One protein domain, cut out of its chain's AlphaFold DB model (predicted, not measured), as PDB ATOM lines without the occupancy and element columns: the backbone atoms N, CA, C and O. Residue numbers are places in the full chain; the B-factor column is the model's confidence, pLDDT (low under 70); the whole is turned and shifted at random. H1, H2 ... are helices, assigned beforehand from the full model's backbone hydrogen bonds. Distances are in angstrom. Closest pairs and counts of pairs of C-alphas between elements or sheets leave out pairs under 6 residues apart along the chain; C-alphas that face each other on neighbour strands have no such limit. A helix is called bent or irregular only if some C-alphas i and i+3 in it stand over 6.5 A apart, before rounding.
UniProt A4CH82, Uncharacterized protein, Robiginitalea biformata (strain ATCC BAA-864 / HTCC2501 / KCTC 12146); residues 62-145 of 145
ATOM      1  N   ASN A  62     127.865 133.067  96.918       92.25
ATOM      2  CA  ASN A  62     129.134 132.591  96.370       92.25
ATOM      3  C   ASN A  62     130.025 131.940  97.434       92.25
ATOM      4  O   ASN A  62     130.926 131.180  97.091       92.25
ATOM      5  N   GLN A  63     129.751 132.197  98.711       95.25
ATOM      6  CA  GLN A  63     130.482 131.650  99.852       95.25
ATOM      7  C   GLN A  63     129.526 131.316 101.011       95.25
ATOM      8  O   GLN A  63     128.434 131.887 101.087       95.25
ATOM      9  N   PRO A  64     129.914 130.432 101.948       96.50
ATOM     10  CA  PRO A  64     129.042 130.043 103.060       96.50
ATOM     11  C   PRO A  64     128.591 131.210 103.950       96.50
ATOM     12  O   PRO A  64     127.481 131.200 104.474       96.50
ATOM     13  N   THR A  65     129.401 132.262 104.073       95.50
ATOM     14  CA  THR A  65     129.021 133.483 104.800       95.50
ATOM     15  C   THR A  65     127.841 134.213 104.153       95.50
ATOM     16  O   THR A  65     127.048 134.824 104.868       95.50
ATOM     17  N   ASP A  66     127.662 134.110 102.832       95.44
ATOM     18  CA  ASP A  66     126.481 134.647 102.146       95.44
ATOM     19  C   ASP A  66     125.229 133.832 102.503       95.44
ATOM     20  O   ASP A  66     124.149 134.398 102.661       95.44
ATOM     21  N   LEU A  67     125.367 132.509 102.673       96.31
ATOM     22  CA  LEU A  67     124.272 131.643 103.124       96.31
ATOM     23  C   LEU A  67     123.870 131.978 104.560       96.31
ATOM     24  O   LEU A  67     122.681 132.118 104.831       96.31
ATOM     25  N   ALA A  68     124.840 132.179 105.455       95.75
ATOM     26  CA  ALA A  68     124.579 132.596 106.833       95.75
ATOM     27  C   ALA A  68     123.790 133.914 106.886       95.75
ATOM     28  O   ALA A  68     122.752 133.988 107.542       95.75
ATOM     29  N   LYS A  69     124.223 134.928 106.122       93.81
ATOM     30  CA  LYS A  69     123.501 136.204 106.001       93.81
ATOM     31  C   LYS A  69     122.094 136.013 105.439       93.81
ATOM     32  O   LYS A  69     121.152 136.620 105.935       93.81
ATOM     33  N   ALA A  70     121.933 135.157 104.429       94.62
ATOM     34  CA  ALA A  70     120.632 134.872 103.834       94.62
ATOM     35  C   ALA A  70     119.663 134.225 104.837       94.62
ATOM     36  O   ALA A  70     118.506 134.642 104.923       94.62
ATOM     37  N   ILE A  71     120.141 133.260 105.627       94.69
ATOM     38  CA  ILE A  71     119.383 132.615 106.710       94.69
ATOM     39  C   ILE A  71     118.970 133.665 107.751       94.69
ATOM     40  O   ILE A  71     117.781 133.833 108.010       94.69
ATOM     41  N   GLN A  72     119.920 134.460 108.250       93.00
ATOM     42  CA  GLN A  72     119.655 135.499 109.255       93.00
ATOM     43  C   GLN A  72     118.690 136.579 108.762       93.00
ATOM     44  O   GLN A  72     117.773 136.959 109.479       93.00
ATOM     45  N   SER A  73     118.847 137.052 107.520       92.06
ATOM     46  CA  SER A  73     117.923 138.027 106.920       92.06
ATOM     47  C   SER A  73     116.505 137.478 106.761       92.06
ATOM     48  O   SER A  73     115.557 138.248 106.709       92.06
ATOM     49  N   SER A  74     116.354 136.149 106.722       92.25
ATOM     50  CA  SER A  74     115.055 135.469 106.715       92.25
ATOM     51  C   SER A  74     114.466 135.311 108.122       92.25
ATOM     52  O   SER A  74     113.443 134.651 108.270       92.25
ATOM     53  N   GLY A  75     115.102 135.874 109.157       90.94
ATOM     54  CA  GLY A  75     114.685 135.722 110.552       90.94
ATOM     55  C   GLY A  75     114.937 134.325 111.125       90.94
ATOM     56  O   GLY A  75     114.379 133.995 112.164       90.94
ATOM     57  N   LEU A  76     115.750 133.508 110.450       92.44
ATOM     58  CA  LEU A  76     116.095 132.152 110.871       92.44
ATOM     59  C   LEU A  76     117.441 132.139 111.604       92.44
ATOM     60  O   LEU A  76     118.292 133.013 111.401       92.44
ATOM     61  N   THR A  77     117.660 131.106 112.414       92.94
ATOM     62  CA  THR A  77     118.923 130.909 113.125       92.94
ATOM     63  C   THR A  77     119.891 130.100 112.269       92.94
ATOM     64  O   THR A  77     119.524 129.144 111.592       92.94
ATOM     65  N   VAL A  78     121.168 130.486 112.283       95.50
ATOM     66  CA  VAL A  78     122.236 129.650 111.724       95.50
ATOM     67  C   VAL A  78     122.679 128.703 112.834       95.50
ATOM     68  O   VAL A  78     123.496 129.097 113.673       95.50
ATOM     69  N   SER A  79     122.100 127.500 112.859       95.81
ATOM     70  CA  SER A  79     122.419 126.467 113.851       95.81
ATOM     71  C   SER A  79     123.899 126.065 113.788       95.81
ATOM     72  O   SER A  79     124.593 126.331 112.797       95.81
ATOM     73  N   ASP A  80     124.411 125.444 114.848       96.50
ATOM     74  CA  ASP A  80     125.809 125.007 114.872       96.50
ATOM     75  C   ASP A  80     126.052 123.868 113.872       96.50
ATOM     76  O   ASP A  80     127.050 123.893 113.153       96.50
ATOM     77  N   GLU A  81     125.080 122.977 113.691       96.25
ATOM     78  CA  GLU A  81     125.090 121.925 112.669       96.25
ATOM     79  C   GLU A  81     125.175 122.515 111.253       96.25
ATOM     80  O   GLU A  81     125.916 122.017 110.404       96.25
ATOM     81  N   ILE A  82     124.475 123.627 110.985       96.62
ATOM     82  CA  ILE A  82     124.588 124.334 109.703       96.62
ATOM     83  C   ILE A  82     126.008 124.890 109.517       96.62
ATOM     84  O   ILE A  82     126.574 124.786 108.423       96.62
ATOM     85  N   LYS A  83     126.608 125.469 110.565       96.75
ATOM     86  CA  LYS A  83     127.975 126.019 110.499       96.75
ATOM     87  C   LYS A  83     129.013 124.931 110.243       96.75
ATOM     88  O   LYS A  83     129.959 125.174 109.493       96.75
ATOM     89  N   GLU A  84     128.834 123.734 110.798       97.12
ATOM     90  CA  GLU A  84     129.722 122.590 110.561       97.12
ATOM     91  C   GLU A  84     129.765 122.153 109.088       97.12
ATOM     92  O   GLU A  84     130.768 121.598 108.625       97.12
ATOM     93  N   LEU A  85     128.719 122.448 108.311       97.38
ATOM     94  CA  LEU A  85     128.702 122.190 106.871       97.38
ATOM     95  C   LEU A  85     129.464 123.249 106.062       97.38
ATOM     96  O   LEU A  85     129.842 122.980 104.921       97.38
ATOM     97  N   PHE A  86     129.756 124.434 106.609       97.06
ATOM     98  CA  PHE A  86     130.387 125.526 105.853       97.06
ATOM     99  C   PHE A  86     131.763 125.174 105.269       97.06
ATOM    100  O   PHE A  86     131.982 125.469 104.089       97.06
ATOM    101  N   PRO A  87     132.678 124.501 105.996       96.62
ATOM    102  CA  PRO A  87     133.946 124.056 105.421       96.62
ATOM    103  C   PRO A  87     133.772 123.073 104.256       96.62
ATOM    104  O   PRO A  87     134.608 123.050 103.357       96.62
ATOM    105  N   LYS A  88     132.683 122.290 104.238       95.50
ATOM    106  CA  LYS A  88     132.354 121.354 103.150       95.50
ATOM    107  C   LYS A  88     131.678 122.062 101.970       95.50
ATOM    108  O   LYS A  88     131.946 121.726 100.820       95.50
ATOM    109  N   LEU A  89     130.861 123.082 102.242       96.19
ATOM    110  CA  LEU A  89     130.217 123.933 101.235       96.19
ATOM    111  C   LEU A  89     131.204 124.897 100.546       96.19
ATOM    112  O   LEU A  89     131.019 125.256  99.386       96.19
ATOM    113  N   ALA A  90     132.271 125.341 101.212       96.12
ATOM    114  CA  ALA A  90     133.184 126.319 100.613       96.12
ATOM    115  C   ALA A  90     133.869 125.817  99.315       96.12
ATOM    116  O   ALA A  90     133.819 126.536  98.311       96.12
ATOM    117  N   PRO A  91     134.449 124.597  99.259       93.19
ATOM    118  CA  PRO A  91     135.059 124.069  98.039       93.19
ATOM    119  C   PRO A  91     134.074 123.933  96.878       93.19
ATOM    120  O   PRO A  91     134.405 124.320  95.757       93.19
ATOM    121  N   LEU A  92     132.856 123.441  97.130       94.06
ATOM    122  CA  LEU A  92     131.863 123.236  96.070       94.06
ATOM    123  C   LEU A  92     131.320 124.560  95.524       94.06
ATOM    124  O   LEU A  92     131.172 124.714  94.310       94.06
ATOM    125  N   MET A  93     131.103 125.561  96.385       94.81
ATOM    126  CA  MET A  93     130.689 126.901  95.952       94.81
ATOM    127  C   MET A  93     131.797 127.590  95.144       94.81
ATOM    128  O   MET A  93     131.536 128.132  94.067       94.81
ATOM    129  N   SER A  94     133.047 127.488  95.611       92.62
ATOM    130  CA  SER A  94     134.225 127.988  94.895       92.62
ATOM    131  C   SER A  94     134.377 127.322  93.526       92.62
ATOM    132  O   SER A  94     134.566 127.997  92.509       92.62
ATOM    133  N   ARG A  95     134.197 125.997  93.456       91.38
ATOM    134  CA  ARG A  95     134.227 125.259  92.193       91.38
ATOM    135  C   ARG A  95     133.118 125.695  91.248       91.38
ATOM    136  O   ARG A  95     133.405 125.940  90.082       91.38
ATOM    137  N   ARG A  96     131.875 125.836  91.725       91.56
ATOM    138  CA  ARG A  96     130.749 126.328  90.913       91.56
ATOM    139  C   ARG A  96     131.084 127.680  90.284       91.56
ATOM    140  O   ARG A  96     130.881 127.864  89.087       91.56
ATOM    141  N   HIS A  97     131.618 128.608  91.076       89.44
ATOM    142  CA  HIS A  97     132.033 129.924  90.594       89.44
ATOM    143  C   HIS A  97     133.135 129.806  89.529       89.44
ATOM    144  O   HIS A  97     133.066 130.424  88.468       89.44
ATOM    145  N   HIS A  98     134.114 128.937  89.763       89.75
ATOM    146  CA  HIS A  98     135.204 128.677  88.833       89.75
ATOM    147  C   HIS A  98     134.745 128.026  87.513       89.75
ATOM    148  O   HIS A  98     135.222 128.398  86.442       89.75
ATOM    149  N   ILE A  99     133.783 127.099  87.554       89.56
ATOM    150  CA  ILE A  99     133.160 126.522  86.355       89.56
ATOM    151  C   ILE A  99     132.503 127.633  85.527       89.56
ATOM    152  O   ILE A  99     132.770 127.741  84.333       89.56
ATOM    153  N   VAL A 100     131.692 128.483  86.163       89.19
ATOM    154  CA  VAL A 100     130.938 129.548  85.482       89.19
ATOM    155  C   VAL A 100     131.855 130.617  84.886       89.19
ATOM    156  O   VAL A 100     131.669 131.001  83.736       89.19
ATOM    157  N   HIS A 101     132.849 131.094  85.635       88.38
ATOM    158  CA  HIS A 101     133.677 132.223  85.196       88.38
ATOM    159  C   HIS A 101     134.930 131.822  84.420       88.38
ATOM    160  O   HIS A 101     135.440 132.623  83.645       88.38
ATOM    161  N   GLN A 102     135.441 130.606  84.619       87.94
ATOM    162  CA  GLN A 102     136.714 130.165  84.040       87.94
ATOM    163  C   GLN A 102     136.578 128.900  83.186       87.94
ATOM    164  O   GLN A 102     137.594 128.313  82.808       87.94
ATOM    165  N   ALA A 103     135.351 128.454  82.879       87.31
ATOM    166  CA  ALA A 103     135.078 127.190  82.180       87.31
ATOM    167  C   ALA A 103     135.840 126.006  82.799       87.31
ATOM    168  O   ALA A 103     136.286 125.088  82.113       87.31
ATOM    169  N   ASP A 104     136.056 126.095  84.108       89.31
ATOM    170  CA  ASP A 104     136.766 125.120  84.908       89.31
ATOM    171  C   ASP A 104     138.230 124.815  84.535       89.31
ATOM    172  O   ASP A 104     138.792 123.769  84.886       89.31
ATOM    173  N   ARG A 105     138.870 125.756  83.836       85.19
ATOM    174  CA  ARG A 105     140.233 125.613  83.313       85.19
ATOM    175  C   ARG A 105     141.277 125.466  84.413       85.19
ATOM    176  O   ARG A 105     141.186 126.051  85.487       85.19
ATOM    177  N   ASN A 106     142.305 124.680  84.141       82.06
ATOM    178  CA  ASN A 106     143.428 124.583  85.057       82.06
ATOM    179  C   ASN A 106     144.313 125.833  84.934       82.06
ATOM    180  O   ASN A 106     144.677 126.228  83.829       82.06
ATOM    181  N   ASN A 107     144.678 126.443  86.063       72.56
ATOM    182  CA  ASN A 107     145.507 127.654  86.078       72.56
ATOM    183  C   ASN A 107     146.988 127.350  85.796       72.56
ATOM    184  O   ASN A 107     147.757 128.257  85.495       72.56
ATOM    185  N   LYS A 108     147.399 126.078  85.908       69.25
ATOM    186  CA  LYS A 108     148.751 125.621  85.569       69.25
ATOM    187  C   LYS A 108     148.772 125.096  84.137       69.25
ATOM    188  O   LYS A 108     148.101 124.115  83.824       69.25
ATOM    189  N   VAL A 109     149.556 125.756  83.288       60.44
ATOM    190  CA  VAL A 109     149.720 125.436  81.865       60.44
ATOM    191  C   VAL A 109     151.119 124.841  81.664       60.44
ATOM    192  O   VAL A 109     152.090 125.410  82.153       60.44
ATOM    193  N   GLY A 110     151.236 123.682  81.006       67.19
ATOM    194  CA  GLY A 110     152.514 122.973  80.803       67.19
ATOM    195  C   GLY A 110     152.330 121.485  80.474       67.19
ATOM    196  O   GLY A 110     151.212 120.969  80.550       67.19
ATOM    197  N   SER A 111     153.406 120.781  80.099       60.03
ATOM    198  CA  SER A 111     153.330 119.344  79.781       60.03
ATOM    199  C   SER A 111     152.890 118.536  81.006       60.03
ATOM    200  O   SER A 111     153.478 118.675  82.076       60.03
ATOM    201  N   GLY A 112     151.876 117.682  80.849       67.38
ATOM    202  CA  GLY A 112     151.336 116.846  81.929       67.38
ATOM    203  C   GLY A 112     150.202 117.485  82.743       67.38
ATOM    204  O   GLY A 112     149.655 116.835  83.631       67.38
ATOM    205  N   HIS A 113     149.792 118.720  82.437       70.81
ATOM    206  CA  HIS A 113     148.610 119.335  83.044       70.81
ATOM    207  C   HIS A 113     147.397 119.246  82.115       70.81
ATOM    208  O   HIS A 113     147.391 119.786  81.010       70.81
ATOM    209  N   HIS A 114     146.337 118.577  82.579       73.56
ATOM    210  CA  HIS A 114     145.055 118.569  81.879       73.56
ATOM    211  C   HIS A 114     144.456 119.981  81.827       73.56
ATOM    212  O   HIS A 114     144.532 120.741  82.795       73.56
ATOM    213  N   LYS A 115     143.825 120.305  80.689       77.00
ATOM    214  CA  LYS A 115     143.224 121.615  80.378       77.00
ATOM    215  C   LYS A 115     142.157 122.062  81.389       77.00
ATOM    216  O   LYS A 115     141.983 123.261  81.600       77.00
ATOM    217  N   TYR A 116     141.469 121.115  82.017       83.38
ATOM    218  CA  TYR A 116     140.425 121.341  83.018       83.38
ATOM    219  C   TYR A 116     140.811 120.625  84.309       83.38
ATOM    220  O   TYR A 116     141.519 119.614  84.250       83.38
ATOM    221  N   LYS A 117     140.375 121.127  85.474       83.44
ATOM    222  CA  LYS A 117     140.665 120.384  86.713       83.44
ATOM    223  C   LYS A 117     139.808 119.116  86.768       83.44
ATOM    224  O   LYS A 117     138.649 119.120  86.356       83.44
ATOM    225  N   SER A 118     140.394 118.030  87.259       84.81
ATOM    226  CA  SER A 118     139.696 116.762  87.441       84.81
ATOM    227  C   SER A 118     138.596 116.895  88.489       84.81
ATOM    228  O   SER A 118     138.750 117.628  89.464       84.81
ATOM    229  N   LEU A 119     137.515 116.148  88.307       86.06
ATOM    230  CA  LEU A 119     136.459 115.983  89.293       86.06
ATOM    231  C   LEU A 119     136.150 114.493  89.378       86.06
ATOM    232  O   LEU A 119     135.912 113.858  88.351       86.06
ATOM    233  N   ASN A 120     136.217 113.922  90.577       90.31
ATOM    234  CA  ASN A 120     135.975 112.496  90.764       90.31
ATOM    235  C   ASN A 120     134.566 112.244  91.312       90.31
ATOM    236  O   ASN A 120     133.952 113.106  91.939       90.31
ATOM    237  N   LEU A 121     134.056 111.032  91.082       93.00
ATOM    238  CA  LEU A 121     132.700 110.652  91.477       93.00
ATOM    239  C   LEU A 121     132.469 110.760  92.990       93.00
ATOM    240  O   LEU A 121     131.371 111.110  93.411       93.00
ATOM    241  N   ARG A 122     133.483 110.448  93.805       93.44
ATOM    242  CA  ARG A 122     133.376 110.516  95.265       93.44
ATOM    243  C   ARG A 122     133.168 111.955  95.730       93.44
ATOM    244  O   ARG A 122     132.241 112.204  96.480       93.44
ATOM    245  N   GLU A 123     133.953 112.890  95.211       91.50
ATOM    246  CA  GLU A 123     133.844 114.319  95.516       91.50
ATOM    247  C   GLU A 123     132.460 114.872  95.150       91.50
ATOM    248  O   GLU A 123     131.844 115.577  95.944       91.50
ATOM    249  N   VAL A 124     131.912 114.476  93.995       92.56
ATOM    250  CA  VAL A 124     130.544 114.857  93.601       92.56
ATOM    251  C   VAL A 124     129.499 114.272  94.553       92.56
ATOM    252  O   VAL A 124     128.564 114.975  94.932       92.56
ATOM    253  N   LYS A 125     129.645 113.007  94.964       95.94
ATOM    254  CA  LYS A 125     128.738 112.380  95.940       95.94
ATOM    255  C   LYS A 125     128.793 113.080  97.297       95.94
ATOM    256  O   LYS A 125     127.744 113.326  97.885       95.94
ATOM    257  N   ASP A 126     129.987 113.445  97.751       94.50
ATOM    258  CA  ASP A 126     130.182 114.174  99.004       94.50
ATOM    259  C   ASP A 126     129.531 115.568  98.934       94.50
ATOM    260  O   ASP A 126     128.920 116.020  99.905       94.50
ATOM    261  N   TRP A 127     129.587 116.244  97.777       95.00
ATOM    262  CA  TRP A 127     128.889 117.517  97.568       95.00
ATOM    263  C   TRP A 127     127.373 117.374  97.598       95.00
ATOM    264  O   TRP A 127     126.721 118.185  98.249       95.00
ATOM    265  N   ILE A 128     126.822 116.362  96.921       95.88
ATOM    266  CA  ILE A 128     125.379 116.083  96.937       95.88
ATOM    267  C   ILE A 128     124.923 115.858  98.379       95.88
ATOM    268  O   ILE A 128     124.076 116.600  98.862       95.88
ATOM    269  N   SER A 129     125.580 114.947  99.104       97.31
ATOM    270  CA  SER A 129     125.252 114.670 100.507       97.31
ATOM    271  C   SER A 129     125.360 115.913 101.394       97.31
ATOM    272  O   SER A 129     124.512 116.121 102.254       97.31
ATOM    273  N   THR A 130     126.364 116.768 101.177       97.19
ATOM    274  CA  THR A 130     126.515 118.019 101.939       97.19
ATOM    275  C   THR A 130     125.366 118.994 101.662       97.19
ATOM    276  O   THR A 130     124.885 119.649 102.585       97.19
ATOM    277  N   ILE A 131     124.932 119.117 100.403       96.56
ATOM    278  CA  ILE A 131     123.807 119.980 100.019       96.56
ATOM    279  C   ILE A 131     122.497 119.440 100.595       96.56
ATOM    280  O   ILE A 131     121.713 120.234 101.112       96.56
ATOM    281  N   ASP A 132     122.286 118.125 100.545       97.69
ATOM    282  CA  ASP A 132     121.093 117.475 101.091       97.69
ATOM    283  C   ASP A 132     121.002 117.707 102.605       97.69
ATOM    284  O   ASP A 132     120.003 118.245 103.078       97.69
ATOM    285  N   SER A 133     122.084 117.454 103.353       97.69
ATOM    286  CA  SER A 133     122.124 117.737 104.796       97.69
ATOM    287  C   SER A 133     121.912 119.220 105.111       97.69
ATOM    288  O   SER A 133     121.223 119.559 106.070       97.69
ATOM    289  N   PHE A 134     122.468 120.129 104.303       97.38
ATOM    290  CA  PHE A 134     122.226 121.562 104.479       97.38
ATOM    291  C   PHE A 134     120.749 121.920 104.260       97.38
ATOM    292  O   PHE A 134     120.191 122.713 105.017       97.38
ATOM    293  N   ALA A 135     120.111 121.345 103.238       95.81
ATOM    294  CA  ALA A 135     118.698 121.569 102.960       95.81
ATOM    295  C   ALA A 135     117.805 121.011 104.078       95.81
ATOM    296  O   ALA A 135     116.892 121.710 104.513       95.81
ATOM    297  N   GLU A 136     118.089 119.806 104.573       96.69
ATOM    298  CA  GLU A 136     117.373 119.182 105.694       96.69
ATOM    299  C   GLU A 136     117.438 120.042 106.958       96.69
ATOM    300  O   GLU A 136     116.397 120.390 107.517       96.69
ATOM    301  N   LEU A 137     118.641 120.459 107.365       96.50
ATOM    302  CA  LEU A 137     118.825 121.323 108.533       96.50
ATOM    303  C   LEU A 137     118.100 122.662 108.371       96.50
ATOM    304  O   LEU A 137     117.456 123.141 109.300       96.50
ATOM    305  N   LEU A 138     118.142 123.253 107.176       95.25
ATOM    306  CA  LEU A 138     117.437 124.502 106.913       95.25
ATOM    307  C   LEU A 138     115.913 124.335 106.974       95.25
ATOM    308  O   LEU A 138     115.216 125.233 107.441       95.25
ATOM    309  N   ILE A 139     115.382 123.201 106.513       94.50
ATOM    310  CA  ILE A 139     113.955 122.883 106.631       94.50
ATOM    311  C   ILE A 139     113.568 122.713 108.103       94.50
ATOM    312  O   ILE A 139     112.502 123.189 108.491       94.50
ATOM    313  N   ILE A 140     114.410 122.082 108.921       94.25
ATOM    314  CA  ILE A 140     114.187 121.961 110.369       94.25
ATOM    315  C   ILE A 140     114.109 123.351 111.012       94.25
ATOM    316  O   ILE A 140     113.129 123.651 111.691       94.25
ATOM    317  N   GLU A 141     115.066 124.236 110.722       92.75
ATOM    318  CA  GLU A 141     115.046 125.620 111.220       92.75
ATOM    319  C   GLU A 141     113.789 126.385 110.783       92.75
ATOM    320  O   GLU A 141     113.209 127.133 111.565       92.75
ATOM    321  N   ILE A 142     113.318 126.168 109.551       91.62
ATOM    322  CA  ILE A 142     112.076 126.768 109.044       91.62
ATOM    323  C   ILE A 142     110.834 126.303 109.817       91.62
ATOM    324  O   ILE A 142     109.893 127.084 109.937       91.62
ATOM    325  N   HIS A 143     110.798 125.050 110.281       89.44
ATOM    326  CA  HIS A 143     109.679 124.519 111.068       89.44
ATOM    327  C   HIS A 143     109.746 124.943 112.537       89.44
ATOM    328  O   HIS A 143     108.705 125.054 113.182       89.44
ATOM    329  N   ASN A 144     110.951 125.173 113.060       83.25
ATOM    330  CA  ASN A 144     111.166 125.576 114.447       83.25
ATOM    331  C   ASN A 144     110.975 127.085 114.684       83.25
ATOM    332  O   ASN A 144     110.757 127.481 115.830       83.25
ATOM    333  N   GLY A 145     111.077 127.917 113.638       67.06
ATOM    334  CA  GLY A 145     110.947 129.382 113.700       67.06
ATOM    335  C   GLY A 145     109.765 129.939 112.920       67.06
ATOM    336  O   GLY A 145     109.044 130.784 113.488       67.06
TER     337      GLY A 145
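Overview. This is residues 62 to 145 of the 145 residues of an uncharacterized protein of Robiginitalea biformata (strain ATCC BAA-864 / HTCC2501 / KCTC 12146) (UniProt A4CH82). The longest helix, H3, and the kinked H2 make an open V: they pack together near the first residues of H2, spread apart from there, and are joined across the open side by a long loop, residues 103 to 120, which forms one tip of the domain. The short H1 packs on H2 near its kink. The printed part has 84 residues with three named helices, in the order H1, H2, H3, and no named strand; the class is all helix. It is loose, with a radius of gyration of the C-alphas of 15.9 A, and spans 55 by 24 by 17 A.

Along the chain. H3, residues 121 to 144, is 34.8 A long, from C-alpha 121 at (132.700, 110.652, 91.477) to C-alpha 144 at (111.166, 125.576, 114.447). H2, residues 80 to 102, is 33.1 A long and has a kink of 50 degrees near residue 88. It is irregular, but only just: C-alphas 84 and 87 are 6.8 A apart. H1, residues 64 to 73, begins at C-alpha 64 (129.042, 130.043, 103.060) and is 14.2 A long.

Arrangement. H3, with residues 127 to 138 alone, touches H2; the closest C-alphas, of Phe 134 and Ile 82, are 6.4 A apart. Their lines stand at a steep tilt of 51 degrees, opposite ways. H2, with residues 86 to 93 alone, touches H1; the closest C-alphas, of Phe 86 and Pro 64, are 5.5 A apart. These two run opposite ways at a steep tilt of 62 degrees. H1 and H3 are apart, but only just, their closest C-alphas being 8.3 A apart. Every O i to N i+4 pair is within hydrogen-bond range in H1 and H3, and 13 of 19 in H2.

Size, cuts and confidence. The C-alphas farthest apart, of Ser 111 and Gly 145, are 55.2 A apart. The printed part has no cut. The link from H1 to H2 is short, and that from H2 to H3 is long, with 18 residues. Mean pLDDT of the printed part is 90.1; residues 108 to 112 and residue 145 are under 70.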